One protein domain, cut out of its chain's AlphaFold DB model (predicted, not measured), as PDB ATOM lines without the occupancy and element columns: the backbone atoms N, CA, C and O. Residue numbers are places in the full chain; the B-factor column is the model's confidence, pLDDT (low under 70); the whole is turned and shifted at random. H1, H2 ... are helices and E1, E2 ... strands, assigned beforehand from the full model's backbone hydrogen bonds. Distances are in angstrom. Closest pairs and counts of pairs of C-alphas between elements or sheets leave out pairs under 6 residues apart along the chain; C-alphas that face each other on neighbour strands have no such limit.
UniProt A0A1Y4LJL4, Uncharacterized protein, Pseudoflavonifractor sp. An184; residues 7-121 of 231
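Overview. This is residues 7 to 121 of the 231 residues of an uncharacterized protein of Pseudoflavonifractor sp. An184 (UniProt A0A1Y4LJL4). What would one see first in this model? A small meander sheet of three short strands, E1, E2 and E3, has H1 packed over E1 and E2, while the long helix H2 packs near E3 with its residues 95 to 106 and runs on past the sheet. Two long stretches, residues 43 to 62 and 67 to 90, have no named element. What is the make-up? The printed part has 115 residues, with H1, E1, E2, E3 and H2 in that order; the sheet order is E1, E2, E3, antiparallel, and the class is mixed, helices and strands, although only 53 residues are in named elements. The whole is compact, with a radius of gyration of the C-alphas of 15.4 A and spans of 43 by 30 by 24 A.

Along the chain. Where does the first helix run? H1 is residues 7 to 22, 22.4 A long, from C-alpha 7 at (116.242, 123.042, 169.201). Where are the strands? E1 is residues 25 to 27, 6.5 A; E2 is residues 38 to 42, 13.3 A; E3 is residues 63 to 66, 10.1 A. Where is the last helix? H2 is residues 91 to 115, 36.1 A long, ending with C-alpha 115 at (109.403, 114.583, 128.426).

Arrangement. How does H1 stand to the sheet? H1 is on the sheet at a height over the sheet of 9.5 A, over E1 and E2, and runs along the strands, at 8 degrees to E1 on the local plane. The closest C-alphas of H1 and E1 are those of Ala 19 and Val 25, 5.8 A apart. How are the strands joined? E1 and E2 form an antiparallel hairpin, with N 27 and O 40 2.8 A apart, within hydrogen-bond range. E2 and E3 form another antiparallel hairpin, with N 41 and O 63 2.9 A apart, also within range; E1 and E3, the edge strands, are apart. Where is H2? With residues 92 to 100 alone it touches H1, at a steep tilt of 40 degrees, the same way; the closest C-alphas, of Ile 18 and Glu 96, are 6.3 A apart. H2 is on the sheet too, its closest C-alpha to E3 being Ala 102, 6.2 A from that of Trp 63, and with H1 it makes two layers, helices on one face of a sheet. Are the helix backbones complete? In H1 and H2 every O i to N i+4 pair is within hydrogen-bond range.

Size, cuts and confidence. How large is it? The two C-alphas farthest apart, those of Val 32 and Leu 119, are 46.7 A apart. Which links are long? Those from E2 to E3 and from E3 to H2 are long, and the printed part has no cut. Where is confidence low? The mean pLDDT of the printed part is 84.4, and residues 30 to 36 and 45 to 59 are under 70.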
ATOM      1  N   LYS A   7     116.166 124.036 170.274       85.12
ATOM      2  CA  LYS A   7     116.242 123.042 169.201       85.12
ATOM      3  C   LYS A   7     115.625 123.534 167.891       85.12
ATOM      4  O   LYS A   7     116.142 123.192 166.830       85.12
ATOM      5  N   SER A   8     114.566 124.346 167.929       83.75
ATOM      6  CA  SER A   8     113.931 124.835 166.699       83.75
ATOM      7  C   SER A   8     114.793 125.858 165.962       83.75
ATOM      8  O   SER A   8     114.816 125.851 164.735       83.75
ATOM      9  N   ALA A   9     115.573 126.668 166.685       85.50
ATOM     10  CA  ALA A   9     116.568 127.554 166.079       85.50
ATOM     11  C   ALA A   9     117.668 126.757 165.351       85.50
ATOM     12  O   ALA A   9     117.971 127.043 164.195       85.50
ATOM     13  N   LEU A  10     118.195 125.701 165.986       91.12
ATOM     14  CA  LEU A  10     119.185 124.807 165.366       91.12
ATOM     15  C   LEU A  10     118.627 124.087 164.131       91.12
ATOM     16  O   LEU A  10     119.340 123.885 163.151       91.12
ATOM     17  N   GLN A  11     117.355 123.685 164.167       91.38
ATOM     18  CA  GLN A  11     116.690 123.084 163.010       91.38
ATOM     19  C   GLN A  11     116.558 124.083 161.863       91.38
ATOM     20  O   GLN A  11     116.831 123.719 160.724       91.38
ATOM     21  N   GLN A  12     116.190 125.331 162.151       89.50
ATOM     22  CA  GLN A  12     116.078 126.373 161.135       89.50
ATOM     23  C   GLN A  12     117.420 126.644 160.447       89.50
ATOM     24  O   GLN A  12     117.478 126.695 159.220       89.50
ATOM     25  N   GLU A  13     118.490 126.764 161.232       91.56
ATOM     26  CA  GLU A  13     119.858 126.910 160.728       91.56
ATOM     27  C   GLU A  13     120.242 125.731 159.825       91.56
ATOM     28  O   GLU A  13     120.629 125.936 158.676       91.56
ATOM     29  N   ALA A  14     120.036 124.495 160.291       94.94
ATOM     30  CA  ALA A  14     120.340 123.299 159.508       94.94
ATOM     31  C   ALA A  14     119.541 123.239 158.193       94.94
ATOM     32  O   ALA A  14     120.080 122.864 157.155       94.94
ATOM     33  N   LEU A  15     118.263 123.625 158.205       95.06
ATOM     34  CA  LEU A  15     117.428 123.668 157.001       95.06
ATOM     35  C   LEU A  15     117.938 124.711 155.998       95.06
ATOM     36  O   LEU A  15     117.966 124.431 154.799       95.06
ATOM     37  N   SER A  16     118.386 125.875 156.471       93.31
ATOM     38  CA  SER A  16     119.019 126.900 155.636       93.31
ATOM     39  C   SER A  16     120.362 126.434 155.056       93.31
ATOM     40  O   SER A  16     120.602 126.626 153.864       93.31
ATOM     41  N   GLU A  17     121.206 125.768 155.851       96.25
ATOM     42  CA  GLU A  17     122.466 125.160 155.389       96.25
ATOM     43  C   GLU A  17     122.221 124.091 154.311       96.25
ATOM     44  O   GLU A  17     122.889 124.073 153.273       96.25
ATOM     45  N   ILE A  18     121.238 123.209 154.533       96.88
ATOM     46  CA  ILE A  18     120.839 122.182 153.564       96.88
ATOM     47  C   ILE A  18     120.353 122.841 152.270       96.88
ATOM     48  O   ILE A  18     120.788 122.441 151.192       96.88
ATOM     49  N   ALA A  19     119.491 123.858 152.362       94.25
ATOM     50  CA  ALA A  19     118.977 124.561 151.191       94.25
ATOM     51  C   ALA A  19     120.108 125.178 150.354       94.25
ATOM     52  O   ALA A  19     120.172 124.950 149.146       94.25
ATOM     53  N   ALA A  20     121.045 125.870 151.009       93.56
ATOM     54  CA  ALA A  20     122.197 126.481 150.354       93.56
ATOM     55  C   ALA A  20     123.067 125.445 149.627       93.56
ATOM     56  O   ALA A  20     123.416 125.636 148.464       93.56
ATOM     57  N   ARG A  21     123.377 124.317 150.278       94.31
ATOM     58  CA  ARG A  21     124.206 123.255 149.686       94.31
ATOM     59  C   ARG A  21     123.528 122.546 148.514       94.31
ATOM     60  O   ARG A  21     124.215 122.117 147.593       94.31
ATOM     61  N   LEU A  22     122.204 122.412 148.550       92.75
ATOM     62  CA  LEU A  22     121.428 121.806 147.467       92.75
ATOM     63  C   LEU A  22     121.082 122.798 146.342       92.75
ATOM     64  O   LEU A  22     120.497 122.386 145.341       92.75
ATOM     65  N   GLY A  23     121.426 124.083 146.492       91.50
ATOM     66  CA  GLY A  23     121.097 125.123 145.514       91.50
ATOM     67  C   GLY A  23     119.596 125.412 145.415       91.50
ATOM     68  O   GLY A  23     119.112 125.782 144.348       91.50
ATOM     69  N   VAL A  24     118.850 125.219 146.506       91.50
ATOM     70  CA  VAL A  24     117.395 125.438 146.582       91.50
ATOM     71  C   VAL A  24     117.063 126.575 147.546       91.50
ATOM     72  O   VAL A  24     117.896 127.003 148.344       91.50
ATOM     73  N   VAL A  25     115.829 127.073 147.493       90.56
ATOM     74  CA  VAL A  25     115.376 128.172 148.357       90.56
ATOM     75  C   VAL A  25     114.536 127.628 149.503       90.56
ATOM     76  O   VAL A  25     113.563 126.916 149.269       90.56
ATOM     77  N   ALA A  26     114.873 128.011 150.735       90.50
ATOM     78  CA  ALA A  26     114.051 127.776 151.917       90.50
ATOM     79  C   ALA A  26     113.411 129.090 152.390       90.50
ATOM     80  O   ALA A  26     114.106 130.083 152.598       90.50
ATOM     81  N   VAL A  27     112.088 129.098 152.568       87.19
ATOM     82  CA  VAL A  27     111.310 130.267 153.007       87.19
ATOM     83  C   VAL A  27     110.538 129.932 154.277       87.19
ATOM     84  O   VAL A  27     109.899 128.883 154.358       87.19
ATOM     85  N   CYS A  28     110.553 130.850 155.244       83.38
ATOM     86  CA  CYS A  28     109.708 130.806 156.436       83.38
ATOM     87  C   CYS A  28     108.521 131.760 156.231       83.38
ATOM     88  O   CYS A  28     108.730 132.971 156.242       83.38
ATOM     89  N   PRO A  29     107.288 131.265 156.012       72.38
ATOM     90  CA  PRO A  29     106.177 132.109 155.564       72.38
ATOM     91  C   PRO A  29     105.742 133.206 156.545       72.38
ATOM     92  O   PRO A  29     105.164 134.193 156.109       72.38
ATOM     93  N   ASN A  30     105.982 133.047 157.852       62.53
ATOM     94  CA  ASN A  30     105.400 133.911 158.880       62.53
ATOM     95  C   ASN A  30     106.337 134.103 160.088       62.53
ATOM     96  O   ASN A  30     106.257 133.367 161.071       62.53
ATOM     97  N   GLU A  31     107.165 135.150 160.087       51.91
ATOM     98  CA  GLU A  31     107.886 135.580 161.304       51.91
ATOM     99  C   GLU A  31     106.928 136.154 162.383       51.91
ATOM    100  O   GLU A  31     107.244 136.190 163.578       51.91
ATOM    101  N   VAL A  32     105.697 136.528 161.998       43.72
ATOM    102  CA  VAL A  32     104.698 137.191 162.858       43.72
ATOM    103  C   VAL A  32     103.370 136.409 162.892       43.72
ATOM    104  O   VAL A  32     102.368 136.829 162.328       43.72
ATOM    105  N   GLY A  33     103.327 135.249 163.558       41.47
ATOM    106  CA  GLY A  33     102.074 134.494 163.766       41.47
ATOM    107  C   GLY A  33     102.279 133.005 164.051       41.47
ATOM    108  O   GLY A  33     103.406 132.538 164.015       41.47
ATOM    109  N   ARG A  34     101.203 132.257 164.359       45.62
ATOM    110  CA  ARG A  34     101.164 130.855 164.871       45.62
ATOM    111  C   ARG A  34     101.973 129.785 164.097       45.62
ATOM    112  O   ARG A  34     102.081 128.670 164.594       45.62
ATOM    113  N   GLU A  35     102.567 130.103 162.948       56.22
ATOM    114  CA  GLU A  35     103.295 129.186 162.050       56.22
ATOM    115  C   GLU A  35     104.832 129.282 162.168       56.22
ATOM    116  O   GLU A  35     105.558 129.046 161.208       56.22
ATOM    117  N   ARG A  36     105.362 129.611 163.353       56.19
ATOM    118  CA  ARG A  36     106.808 129.843 163.590       56.19
ATOM    119  C   ARG A  36     107.743 128.651 163.334       56.19
ATOM    120  O   ARG A  36     108.946 128.800 163.488       56.19
ATOM    121  N   ASN A  37     107.210 127.484 162.975       71.56
ATOM    122  CA  ASN A  37     107.971 126.245 162.819       71.56
ATOM    123  C   ASN A  37     107.772 125.587 161.442       71.56
ATOM    124  O   ASN A  37     107.970 124.376 161.317       71.56
ATOM    125  N   THR A  38     107.344 126.362 160.442       85.19
ATOM    126  CA  THR A  38     107.147 125.872 159.075       85.19
ATOM    127  C   THR A  38     108.217 126.425 158.142       85.19
ATOM    128  O   THR A  38     108.373 127.641 158.036       85.19
ATOM    129  N   VAL A  39     108.902 125.540 157.413       90.94
ATOM    130  CA  VAL A  39     109.863 125.914 156.362       90.94
ATOM    131  C   VAL A  39     109.438 125.286 155.046       90.94
ATOM    132  O   VAL A  39     109.172 124.085 154.975       90.94
ATOM    133  N   LEU A  40     109.363 126.095 153.996       91.69
ATOM    134  CA  LEU A  40     108.987 125.671 152.652       91.69
ATOM    135  C   LEU A  40     110.218 125.658 151.752       91.69
ATOM    136  O   LEU A  40     110.935 126.653 151.690       91.69
ATOM    137  N   PHE A  41     110.441 124.550 151.050       93.50
ATOM    138  CA  PHE A  41     111.552 124.383 150.121       93.50
ATOM    139  C   PHE A  41     111.064 124.460 148.676       93.50
ATOM    140  O   PHE A  41     110.129 123.756 148.292       93.50
ATOM    141  N   TYR A  42     111.731 125.285 147.878       91.06
ATOM    142  CA  TYR A  42     111.440 125.516 146.469       91.06
ATOM    143  C   TYR A  42     112.663 125.190 145.623       91.06
ATOM    144  O   TYR A  42     113.766 125.660 145.907       91.06
ATOM    145  N   ASP A  43     112.449 124.413 144.567       89.06
ATOM    146  CA  ASP A  43     113.443 124.209 143.528       89.06
ATOM    147  C   ASP A  43     113.225 125.307 142.498       89.06
ATOM    148  O   ASP A  43     112.138 125.443 141.933       89.06
ATOM    149  N   LEU A  44     114.236 126.145 142.296       76.62
ATOM    150  CA  LEU A  44     114.147 127.184 141.279       76.62
ATOM    151  C   LEU A  44     114.263 126.585 139.874       76.62
ATOM    152  O   LEU A  44     113.849 127.230 138.915       76.62
ATOM    153  N   GLY A  45     114.749 125.345 139.762       68.88
ATOM    154  CA  GLY A  45     115.070 124.717 138.493       68.88
ATOM    155  C   GLY A  45     116.254 125.398 137.807       68.88
ATOM    156  O   GLY A  45     116.809 126.388 138.288       68.88
ATOM    157  N   GLU A  46     116.619 124.865 136.650       63.16
ATOM    158  CA  GLU A  46     117.663 125.418 135.788       63.16
ATOM    159  C   GLU A  46     117.007 126.071 134.562       63.16
ATOM    160  O   GLU A  46     116.027 125.554 134.011       63.16
ATOM    161  N   ASP A  47     117.498 127.241 134.163       59.16
ATOM    162  CA  ASP A  47     117.163 127.872 132.893       59.16
ATOM    163  C   ASP A  47     117.936 127.214 131.736       59.16
ATOM    164  O   ASP A  47     118.762 126.322 131.933       59.16
ATOM    165  N   GLU A  48     117.656 127.639 130.504       52.66
ATOM    166  CA  GLU A  48     118.281 127.085 129.292       52.66
ATOM    167  C   GLU A  48     119.811 127.268 129.251       52.66
ATOM    168  O   GLU A  48     120.485 126.600 128.473       52.66
ATOM    169  N   ASN A  49     120.362 128.135 130.107       53.34
ATOM    170  CA  ASN A  49     121.790 128.420 130.227       53.34
ATOM    171  C   ASN A  49     122.410 127.822 131.506       53.34
ATOM    172  O   ASN A  49     123.558 128.132 131.824       53.34
ATOM    173  N   GLY A  50     121.672 126.991 132.253       52.84
ATOM    174  CA  GLY A  50     122.136 126.381 133.504       52.84
ATOM    175  C   GLY A  50     122.149 127.324 134.715       52.84
ATOM    176  O   GLY A  50     122.736 126.991 135.742       52.84
ATOM    177  N   GLY A  51     121.529 128.505 134.620       50.88
ATOM    178  CA  GLY A  51     121.305 129.420 135.743       50.88
ATOM    179  C   GLY A  51     120.014 129.099 136.512       50.88
ATOM    180  O   GLY A  51     119.164 128.374 136.005       50.88
ATOM    181  N   PRO A  52     119.809 129.624 137.733       55.75
ATOM    182  CA  PRO A  52     118.580 129.380 138.487       55.75
ATOM    183  C   PRO A  52     117.369 129.994 137.768       55.75
ATOM    184  O   PRO A  52     117.280 131.216 137.597       55.75
ATOM    185  N   ALA A  53     116.405 129.164 137.363       61.00
ATOM    186  CA  ALA A  53     115.231 129.656 136.656       61.00
ATOM    187  C   ALA A  53     114.343 130.499 137.592       61.00
ATOM    188  O   ALA A  53     113.874 130.074 138.645       61.00
ATOM    189  N   ARG A  54     114.005 131.723 137.170       51.28
ATOM    190  CA  ARG A  54     113.096 132.619 137.921       51.28
ATOM    191  C   ARG A  54     111.632 132.129 137.980       51.28
ATOM    192  O   ARG A  54     110.764 132.871 138.428       51.28
ATOM    193  N   ARG A  55     111.330 130.913 137.498       48.62
ATOM    194  CA  ARG A  55     109.965 130.371 137.331       48.62
ATOM    195  C   ARG A  55     109.516 129.397 138.434       48.62
ATOM    196  O   ARG A  55     108.331 129.080 138.464       48.62
ATOM    197  N   GLY A  56     110.392 128.970 139.351       47.16
ATOM    198  CA  GLY A  56     110.101 127.920 140.352       47.16
ATOM    199  C   GLY A  56     108.980 128.204 141.369       47.16
ATOM    200  O   GLY A  56     108.556 127.305 142.088       47.16
ATOM    201  N   VAL A  57     108.440 129.427 141.430       48.69
ATOM    202  CA  VAL A  57     107.360 129.780 142.375       48.69
ATOM    203  C   VAL A  57     105.992 129.218 141.944       48.69
ATOM    204  O   VAL A  57     105.132 128.998 142.795       48.69
ATOM    205  N   SER A  58     105.766 128.936 140.652       50.16
ATOM    206  CA  SER A  58     104.439 128.519 140.160       50.16
ATOM    207  C   SER A  58     104.072 127.055 140.437       50.16
ATOM    208  O   SER A  58     102.889 126.727 140.394       50.16
ATOM    209  N   GLN A  59     105.040 126.183 140.751       66.69
ATOM    210  CA  GLN A  59     104.789 124.762 141.056       66.69
ATOM    211  C   GLN A  59     104.610 124.467 142.557       66.69
ATOM    212  O   GLN A  59     104.316 123.335 142.937       66.69
ATOM    213  N   GLY A  60     104.711 125.488 143.414       81.19
ATOM    214  CA  GLY A  60     104.649 125.316 144.865       81.19
ATOM    215  C   GLY A  60     105.922 124.681 145.450       81.19
ATOM    216  O   GLY A  60     106.868 124.382 144.724       81.19
ATOM    217  N   PRO A  61     105.992 124.524 146.782       90.38
ATOM    218  CA  PRO A  61     107.159 123.940 147.429       90.38
ATOM    219  C   PRO A  61     107.236 122.430 147.168       90.38
ATOM    220  O   PRO A  61     106.248 121.721 147.364       90.38
ATOM    221  N   PHE A  62     108.419 121.921 146.810       93.06
ATOM    222  CA  PHE A  62     108.639 120.476 146.653       93.06
ATOM    223  C   PHE A  62     108.676 119.752 148.002       93.06
ATOM    224  O   PHE A  62     108.444 118.545 148.086       93.06
ATOM    225  N   TRP A  63     108.983 120.482 149.075       95.06
ATOM    226  CA  TRP A  63     109.018 119.930 150.416       95.06
ATOM    227  C   TRP A  63     108.656 120.968 151.471       95.06
ATOM    228  O   TRP A  63     108.860 122.172 151.310       95.06
ATOM    229  N   ARG A  64     108.093 120.480 152.574       93.19
ATOM    230  CA  ARG A  64     107.667 121.282 153.715       93.19
ATOM    231  C   ARG A  64     108.184 120.635 154.984       93.19
ATOM    232  O   ARG A  64     107.992 119.438 155.179       93.19
ATOM    233  N   PHE A  65     108.776 121.440 155.847       94.00
ATOM    234  CA  PHE A  65     109.128 121.072 157.204       94.00
ATOM    235  C   PHE A  65     108.106 121.651 158.178       94.00
ATOM    236  O   PHE A  65     107.799 122.838 158.090       94.00
ATOM    237  N   GLU A  66     107.602 120.828 159.093       91.06
ATOM    238  CA  GLU A  66     106.704 121.237 160.180       91.06
ATOM    239  C   GLU A  66     107.067 120.449 161.445       91.06
ATOM    240  O   GLU A  66     106.998 119.221 161.440       91.06
ATOM    241  N   ASN A  67     107.399 121.124 162.549       90.44
ATOM    242  CA  ASN A  67     107.605 120.473 163.854       90.44
ATOM    243  C   ASN A  67     106.268 120.063 164.483       90.44
ATOM    244  O   ASN A  67     105.797 120.694 165.430       90.44
ATOM    245  N   ILE A  68     105.631 119.046 163.909       89.12
ATOM    246  CA  ILE A  68     104.383 118.464 164.389       89.12
ATOM    247  C   ILE A  68     104.503 116.943 164.479       89.12
ATOM    248  O   ILE A  68     104.965 116.277 163.543       89.12
ATOM    249  N   ASN A  69     104.029 116.393 165.592       90.12
ATOM    250  CA  ASN A  69     103.966 114.955 165.820       90.12
ATOM    251  C   ASN A  69     102.796 114.299 165.051       90.12
ATOM    252  O   ASN A  69     102.073 114.960 164.297       90.12
ATOM    253  N   ALA A  70     102.603 112.987 165.222       91.12
ATOM    254  CA  ALA A  70     101.554 112.231 164.529       91.12
ATOM    255  C   ALA A  70     100.129 112.712 164.872       91.12
ATOM    256  O   ALA A  70      99.237 112.649 164.027       91.12
ATOM    257  N   GLU A  71      99.922 113.258 166.073       91.31
ATOM    258  CA  GLU A  71      98.648 113.836 166.516       91.31
ATOM    259  C   GLU A  71      98.451 115.295 166.062       91.31
ATOM    260  O   GLU A  71      97.444 115.919 166.403       91.31
ATOM    261  N   GLY A  72      99.400 115.864 165.310       87.88
ATOM    262  CA  GLY A  72      99.350 117.247 164.830       87.88
ATOM    263  C   GLY A  72      99.685 118.296 165.893       87.88
ATOM    264  O   GLY A  72      99.363 119.471 165.718       87.88
ATOM    265  N   ARG A  73     100.312 117.894 167.002       87.69
ATOM    266  CA  ARG A  73     100.745 118.794 168.079       87.69
ATOM    267  C   ARG A  73     102.189 119.250 167.849       87.69
ATOM    268  O   ARG A  73     102.977 118.451 167.346       87.69
ATOM    269  N   PRO A  74     102.556 120.489 168.228       88.44
ATOM    270  CA  PRO A  74     103.930 120.964 168.114       88.44
ATOM    271  C   PRO A  74     104.924 120.064 168.855       88.44
ATOM    272  O   PRO A  74     104.745 119.808 170.045       88.44
ATOM    273  N   ASP A  75     105.967 119.612 168.161       89.44
ATOM    274  CA  ASP A  75     107.011 118.744 168.713       89.44
ATOM    275  C   ASP A  75     108.312 118.894 167.908       89.44
ATOM    276  O   ASP A  75     108.333 118.671 166.702       89.44
ATOM    277  N   THR A  76     109.413 119.285 168.555       88.88
ATOM    278  CA  THR A  76     110.727 119.443 167.902       88.88
ATOM    279  C   THR A  76     111.516 118.138 167.813       88.88
ATOM    280  O   THR A  76     112.549 118.070 167.144       88.88
ATOM    281  N   ASN A  77     111.052 117.072 168.464       91.62
ATOM    282  CA  ASN A  77     111.611 115.730 168.348       91.62
ATOM    283  C   ASN A  77     111.009 114.938 167.193       91.62
ATOM    284  O   ASN A  77     111.650 114.008 166.709       91.62
ATOM    285  N   PHE A  78     109.815 115.315 166.749       90.62
ATOM    286  CA  PHE A  78     109.090 114.639 165.688       90.62
ATOM    287  C   PHE A  78     108.570 115.649 164.678       90.62
ATOM    288  O   PHE A  78     107.675 116.434 164.979       90.62
ATOM    289  N   ALA A  79     109.103 115.595 163.462       91.19
ATOM    290  CA  ALA A  79     108.710 116.499 162.393       91.19
ATOM    291  C   ALA A  79     107.850 115.807 161.329       91.19
ATOM    292  O   ALA A  79     107.797 114.578 161.207       91.19
ATOM    293  N   ASN A  80     107.179 116.633 160.531       92.19
ATOM    294  CA  ASN A  80     106.402 116.277 159.353       92.19
ATOM    295  C   ASN A  80     105.299 115.251 159.650       92.19
ATOM    296  O   ASN A  80     105.169 114.241 158.957       92.19
ATOM    297  N   LYS A  81     104.491 115.532 160.680       90.75
ATOM    298  CA  LYS A  81     103.427 114.659 161.210       90.75
ATOM    299  C   LYS A  81     103.969 113.349 161.775       90.75
ATOM    300  O   LYS A  81     103.441 112.276 161.493       90.75
ATOM    301  N   GLY A  82     105.066 113.436 162.525       88.75
ATOM    302  CA  GLY A  82     105.729 112.278 163.130       88.75
ATOM    303  C   GLY A  82     106.457 111.354 162.154       88.75
ATOM    304  O   GLY A  82     106.915 110.294 162.565       88.75
ATOM    305  N   LYS A  83     106.589 111.734 160.877       91.12
ATOM    306  CA  LYS A  83     107.308 110.934 159.873       91.12
ATOM    307  C   LYS A  83     108.821 110.967 160.064       91.12
ATOM    308  O   LYS A  83     109.500 110.039 159.637       91.12
ATOM    309  N   LEU A  84     109.342 112.037 160.659       94.19
ATOM    310  CA  LEU A  84     110.768 112.215 160.902       94.19
ATOM    311  C   LEU A  84     111.047 112.172 162.399       94.19
ATOM    312  O   LEU A  84     110.567 113.027 163.143       94.19
ATOM    313  N   ASP A  85     111.849 111.197 162.820       93.56
ATOM    314  CA  ASP A  85     112.349 111.095 164.189       93.56
ATOM    315  C   ASP A  85     113.682 111.845 164.319       93.56
ATOM    316  O   ASP A  85     114.719 111.427 163.803       93.56
ATOM    317  N   LEU A  86     113.641 112.975 165.021       94.94
ATOM    318  CA  LEU A  86     114.765 113.883 165.235       94.94
ATOM    319  C   LEU A  86     115.339 113.764 166.656       94.94
ATOM    320  O   LEU A  86     116.004 114.686 167.137       94.94
ATOM    321  N   ARG A  87     115.057 112.668 167.374       94.00
ATOM    322  CA  ARG A  87     115.576 112.430 168.736       94.00
ATOM    323  C   ARG A  87     117.024 111.960 168.750       94.00
ATOM    324  O   ARG A  87     117.705 112.128 169.758       94.00
ATOM    325  N   SER A  88     117.486 111.352 167.660       93.31
ATOM    326  CA  SER A  88     118.853 110.838 167.567       93.31
ATOM    327  C   SER A  88     119.878 111.957 167.359       93.31
ATOM    328  O   SER A  88     119.558 113.042 166.870       93.31
ATOM    329  N   SER A  89     121.149 111.671 167.651       94.75
ATOM    330  CA  SER A  89     122.269 112.563 167.310       94.75
ATOM    331  C   SER A  89     122.412 112.800 165.798       94.75
ATOM    332  O   SER A  89     123.012 113.792 165.398       94.75
ATOM    333  N   ARG A  90     121.810 111.941 164.961       95.81
ATOM    334  CA  ARG A  90     121.814 112.017 163.492       95.81
ATOM    335  C   ARG A  90     120.694 112.891 162.922       95.81
ATOM    336  O   ARG A  90     120.459 112.866 161.722       95.81
ATOM    337  N   TRP A  91     119.981 113.663 163.742       95.88
ATOM    338  CA  TRP A  91     118.823 114.443 163.284       95.88
ATOM    339  C   TRP A  91     119.125 115.363 162.084       95.88
ATOM    340  O   TRP A  91     118.256 115.535 161.234       95.88
ATOM    341  N   ARG A  92     120.349 115.907 161.963       96.56
ATOM    342  CA  ARG A  92     120.770 116.698 160.787       96.56
ATOM    343  C   ARG A  92     120.808 115.854 159.509       96.56
ATOM    344  O   ARG A  92     120.289 116.283 158.485       96.56
ATOM    345  N   GLU A  93     121.357 114.643 159.586       97.06
ATOM    346  CA  GLU A  93     121.377 113.685 158.471       97.06
ATOM    347  C   GLU A  93     119.958 113.248 158.093       97.06
ATOM    348  O   GLU A  93     119.626 113.186 156.913       97.06
ATOM    349  N   VAL A  94     119.091 113.009 159.084       97.56
ATOM    350  CA  VAL A  94     117.675 112.673 158.858       97.56
ATOM    351  C   VAL A  94     116.978 113.789 158.072       97.56
ATOM    352  O   VAL A  94     116.304 113.510 157.079       97.56
ATOM    353  N   LEU A  95     117.164 115.054 158.470       96.75
ATOM    354  CA  LEU A  95     116.609 116.201 157.743       96.75
ATOM    355  C   LEU A  95     117.162 116.298 156.324       96.75
ATOM    356  O   LEU A  95     116.392 116.434 155.375       96.75
ATOM    357  N   GLU A  96     118.479 116.205 156.170       97.88
ATOM    358  CA  GLU A  96     119.114 116.267 154.860       97.88
ATOM    359  C   GLU A  96     118.606 115.158 153.933       97.88
ATOM    360  O   GLU A  96     118.237 115.433 152.792       97.88
ATOM    361  N   GLY A  97     118.559 113.917 154.418       98.00
ATOM    362  CA  GLY A  97     118.071 112.775 153.654       98.00
ATOM    363  C   GLY A  97     116.622 112.969 153.214       98.00
ATOM    364  O   GLY A  97     116.299 112.725 152.054       98.00
ATOM    365  N   ALA A  98     115.763 113.491 154.097       97.94
ATOM    366  CA  ALA A  98     114.373 113.800 153.759       97.94
ATOM    367  C   ALA A  98     114.262 114.861 152.650       97.94
ATOM    368  O   ALA A  98     113.499 114.676 151.700       97.94
ATOM    369  N   VAL A  99     115.038 115.947 152.747       97.88
ATOM    370  CA  VAL A  99     115.042 117.032 151.751       97.88
ATOM    371  C   VAL A  99     115.565 116.526 150.408       97.88
ATOM    372  O   VAL A  99     114.932 116.762 149.380       97.88
ATOM    373  N   ARG A 100     116.693 115.800 150.399       98.38
ATOM    374  CA  ARG A 100     117.304 115.247 149.177       98.38
ATOM    375  C   ARG A 100     116.381 114.257 148.481       98.38
ATOM    376  O   ARG A 100     116.208 114.333 147.267       98.38
ATOM    377  N   LEU A 101     115.733 113.379 149.248       98.12
ATOM    378  CA  LEU A 101     114.774 112.419 148.708       98.12
ATOM    379  C   LEU A 101     113.583 113.130 148.054       98.12
ATOM    380  O   LEU A 101     113.174 112.757 146.951       98.12
ATOM    381  N   ALA A 102     113.047 114.164 148.708       97.06
ATOM    382  CA  ALA A 102     111.951 114.964 148.171       97.06
ATOM    383  C   ALA A 102     112.366 115.734 146.906       97.06
ATOM    384  O   ALA A 102     111.644 115.699 145.912       97.06
ATOM    385  N   LEU A 103     113.547 116.358 146.910       96.38
ATOM    386  CA  LEU A 103     114.080 117.104 145.769       96.38
ATOM    387  C   LEU A 103     114.294 116.201 144.551       96.38
ATOM    388  O   LEU A 103     113.793 116.499 143.469       96.38
ATOM    389  N   ALA A 104     114.990 115.074 144.722       96.69
ATOM    390  CA  ALA A 104     115.242 114.130 143.635       96.69
ATOM    391  C   ALA A 104     113.936 113.548 143.077       96.69
ATOM    392  O   ALA A 104     113.780 113.420 141.866       96.69
ATOM    393  N   THR A 105     112.963 113.260 143.949       95.56
ATOM    394  CA  THR A 105     111.629 112.812 143.523       95.56
ATOM    395  C   THR A 105     110.899 113.890 142.719       95.56
ATOM    396  O   THR A 105     110.349 113.580 141.664       95.56
ATOM    397  N   SER A 106     110.927 115.148 143.170       93.81
ATOM    398  CA  SER A 106     110.292 116.274 142.473       93.81
ATOM    399  C   SER A 106     110.917 116.513 141.101       93.81
ATOM    400  O   SER A 106     110.203 116.574 140.105       93.81
ATOM    401  N   ARG A 107     112.253 116.569 141.023       93.00
ATOM    402  CA  ARG A 107     112.987 116.763 139.762       93.00
ATOM    403  C   ARG A 107     112.731 115.635 138.769       93.00
ATOM    404  O   ARG A 107     112.484 115.893 137.594       93.00
ATOM    405  N   GLN A 108     112.721 114.392 139.252       94.06
ATOM    406  CA  GLN A 108     112.398 113.223 138.438       94.06
ATOM    407  C   GLN A 108     110.964 113.297 137.887       94.06
ATOM    408  O   GLN A 108     110.755 113.046 136.701       94.06
ATOM    409  N   GLN A 109     109.978 113.674 138.707       92.31
ATOM    410  CA  GLN A 109     108.589 113.840 138.262       92.31
ATOM    411  C   GLN A 109     108.439 114.973 137.244       92.31
ATOM    412  O   GLN A 109     107.784 114.788 136.218       92.31
ATOM    413  N   GLU A 110     109.065 116.124 137.488       90.12
ATOM    414  CA  GLU A 110     109.031 117.247 136.555       90.12
ATOM    415  C   GLU A 110     109.658 116.868 135.211       90.12
ATOM    416  O   GLU A 110     109.084 117.152 134.158       90.12
ATOM    417  N   TYR A 111     110.802 116.186 135.239       91.06
ATOM    418  CA  TYR A 111     111.464 115.707 134.033       91.06
ATOM    419  C   TYR A 111     110.559 114.788 133.215       91.06
ATOM    420  O   TYR A 111     110.364 115.027 132.028       91.06
ATOM    421  N   VAL A 112     109.925 113.800 133.852       92.31
ATOM    422  CA  VAL A 112     108.959 112.909 133.194       92.31
ATOM    423  C   VAL A 112     107.817 113.697 132.556       92.31
ATOM    424  O   VAL A 112     107.461 113.439 131.407       92.31
ATOM    425  N   MET A 113     107.247 114.670 133.272       89.19
ATOM    426  CA  MET A 113     106.156 115.498 132.749       89.19
ATOM    427  C   MET A 113     106.599 116.317 131.532       89.19
ATOM    428  O   MET A 113     105.879 116.364 130.536       89.19
ATOM    429  N   ARG A 114     107.796 116.914 131.577       87.81
ATOM    430  CA  ARG A 114     108.372 117.681 130.460       87.81
ATOM    431  C   ARG A 114     108.732 116.804 129.260       87.81
ATOM    432  O   ARG A 114     108.621 117.270 128.131       87.81
ATOM    433  N   SER A 115     109.109 115.548 129.490       90.38
ATOM    434  CA  SER A 115     109.403 114.583 128.426       90.38
ATOM    435  C   SER A 115     108.151 114.065 127.711       90.38
ATOM    436  O   SER A 115     108.279 113.462 126.654       90.38
ATOM    437  N   GLY A 116     106.942 114.310 128.235       92.31
ATOM    438  CA  GLY A 116     105.687 113.790 127.672       92.31
ATOM    439  C   GLY A 116     105.165 112.526 128.364       92.31
ATOM    440  O   GLY A 116     104.336 111.808 127.806       92.31
ATOM    441  N   GLY A 117     105.627 112.257 129.586       92.81
ATOM    442  CA  GLY A 117     105.262 111.092 130.388       92.81
ATOM    443  C   GLY A 117     106.311 109.981 130.345       92.81
ATOM    444  O   GLY A 117     107.275 110.026 129.586       92.81
ATOM    445  N   TYR A 118     106.117 108.953 131.177       91.25
ATOM    446  CA  TYR A 118     107.097 107.873 131.357       91.25
ATOM    447  C   TYR A 118     107.436 107.131 130.058       91.25
ATOM    448  O   TYR A 118     108.578 106.742 129.868       91.25
ATOM    449  N   LEU A 119     106.474 106.973 129.145       92.62
ATOM    450  CA  LEU A 119     106.690 106.292 127.861       92.62
ATOM    451  C   LEU A 119     107.566 107.086 126.879       92.62
ATOM    452  O   LEU A 119     107.979 106.540 125.861       92.62
ATOM    453  N   ALA A 120     107.811 108.366 127.161       93.62
ATOM    454  CA  ALA A 120     108.626 109.245 126.333       93.62
ATOM    455  C   ALA A 120     110.032 109.486 126.914       93.62
ATOM    456  O   ALA A 120     110.864 110.122 126.265       93.62
ATOM    457  N   VAL A 121     110.318 108.967 128.115       92.94
ATOM    458  CA  VAL A 121     111.681 108.929 128.660       92.94
ATOM    459  C   VAL A 121     112.476 107.884 127.873       92.94
ATOM    460  O   VAL A 121     111.987 106.782 127.627       92.94
TER     461      VAL A 121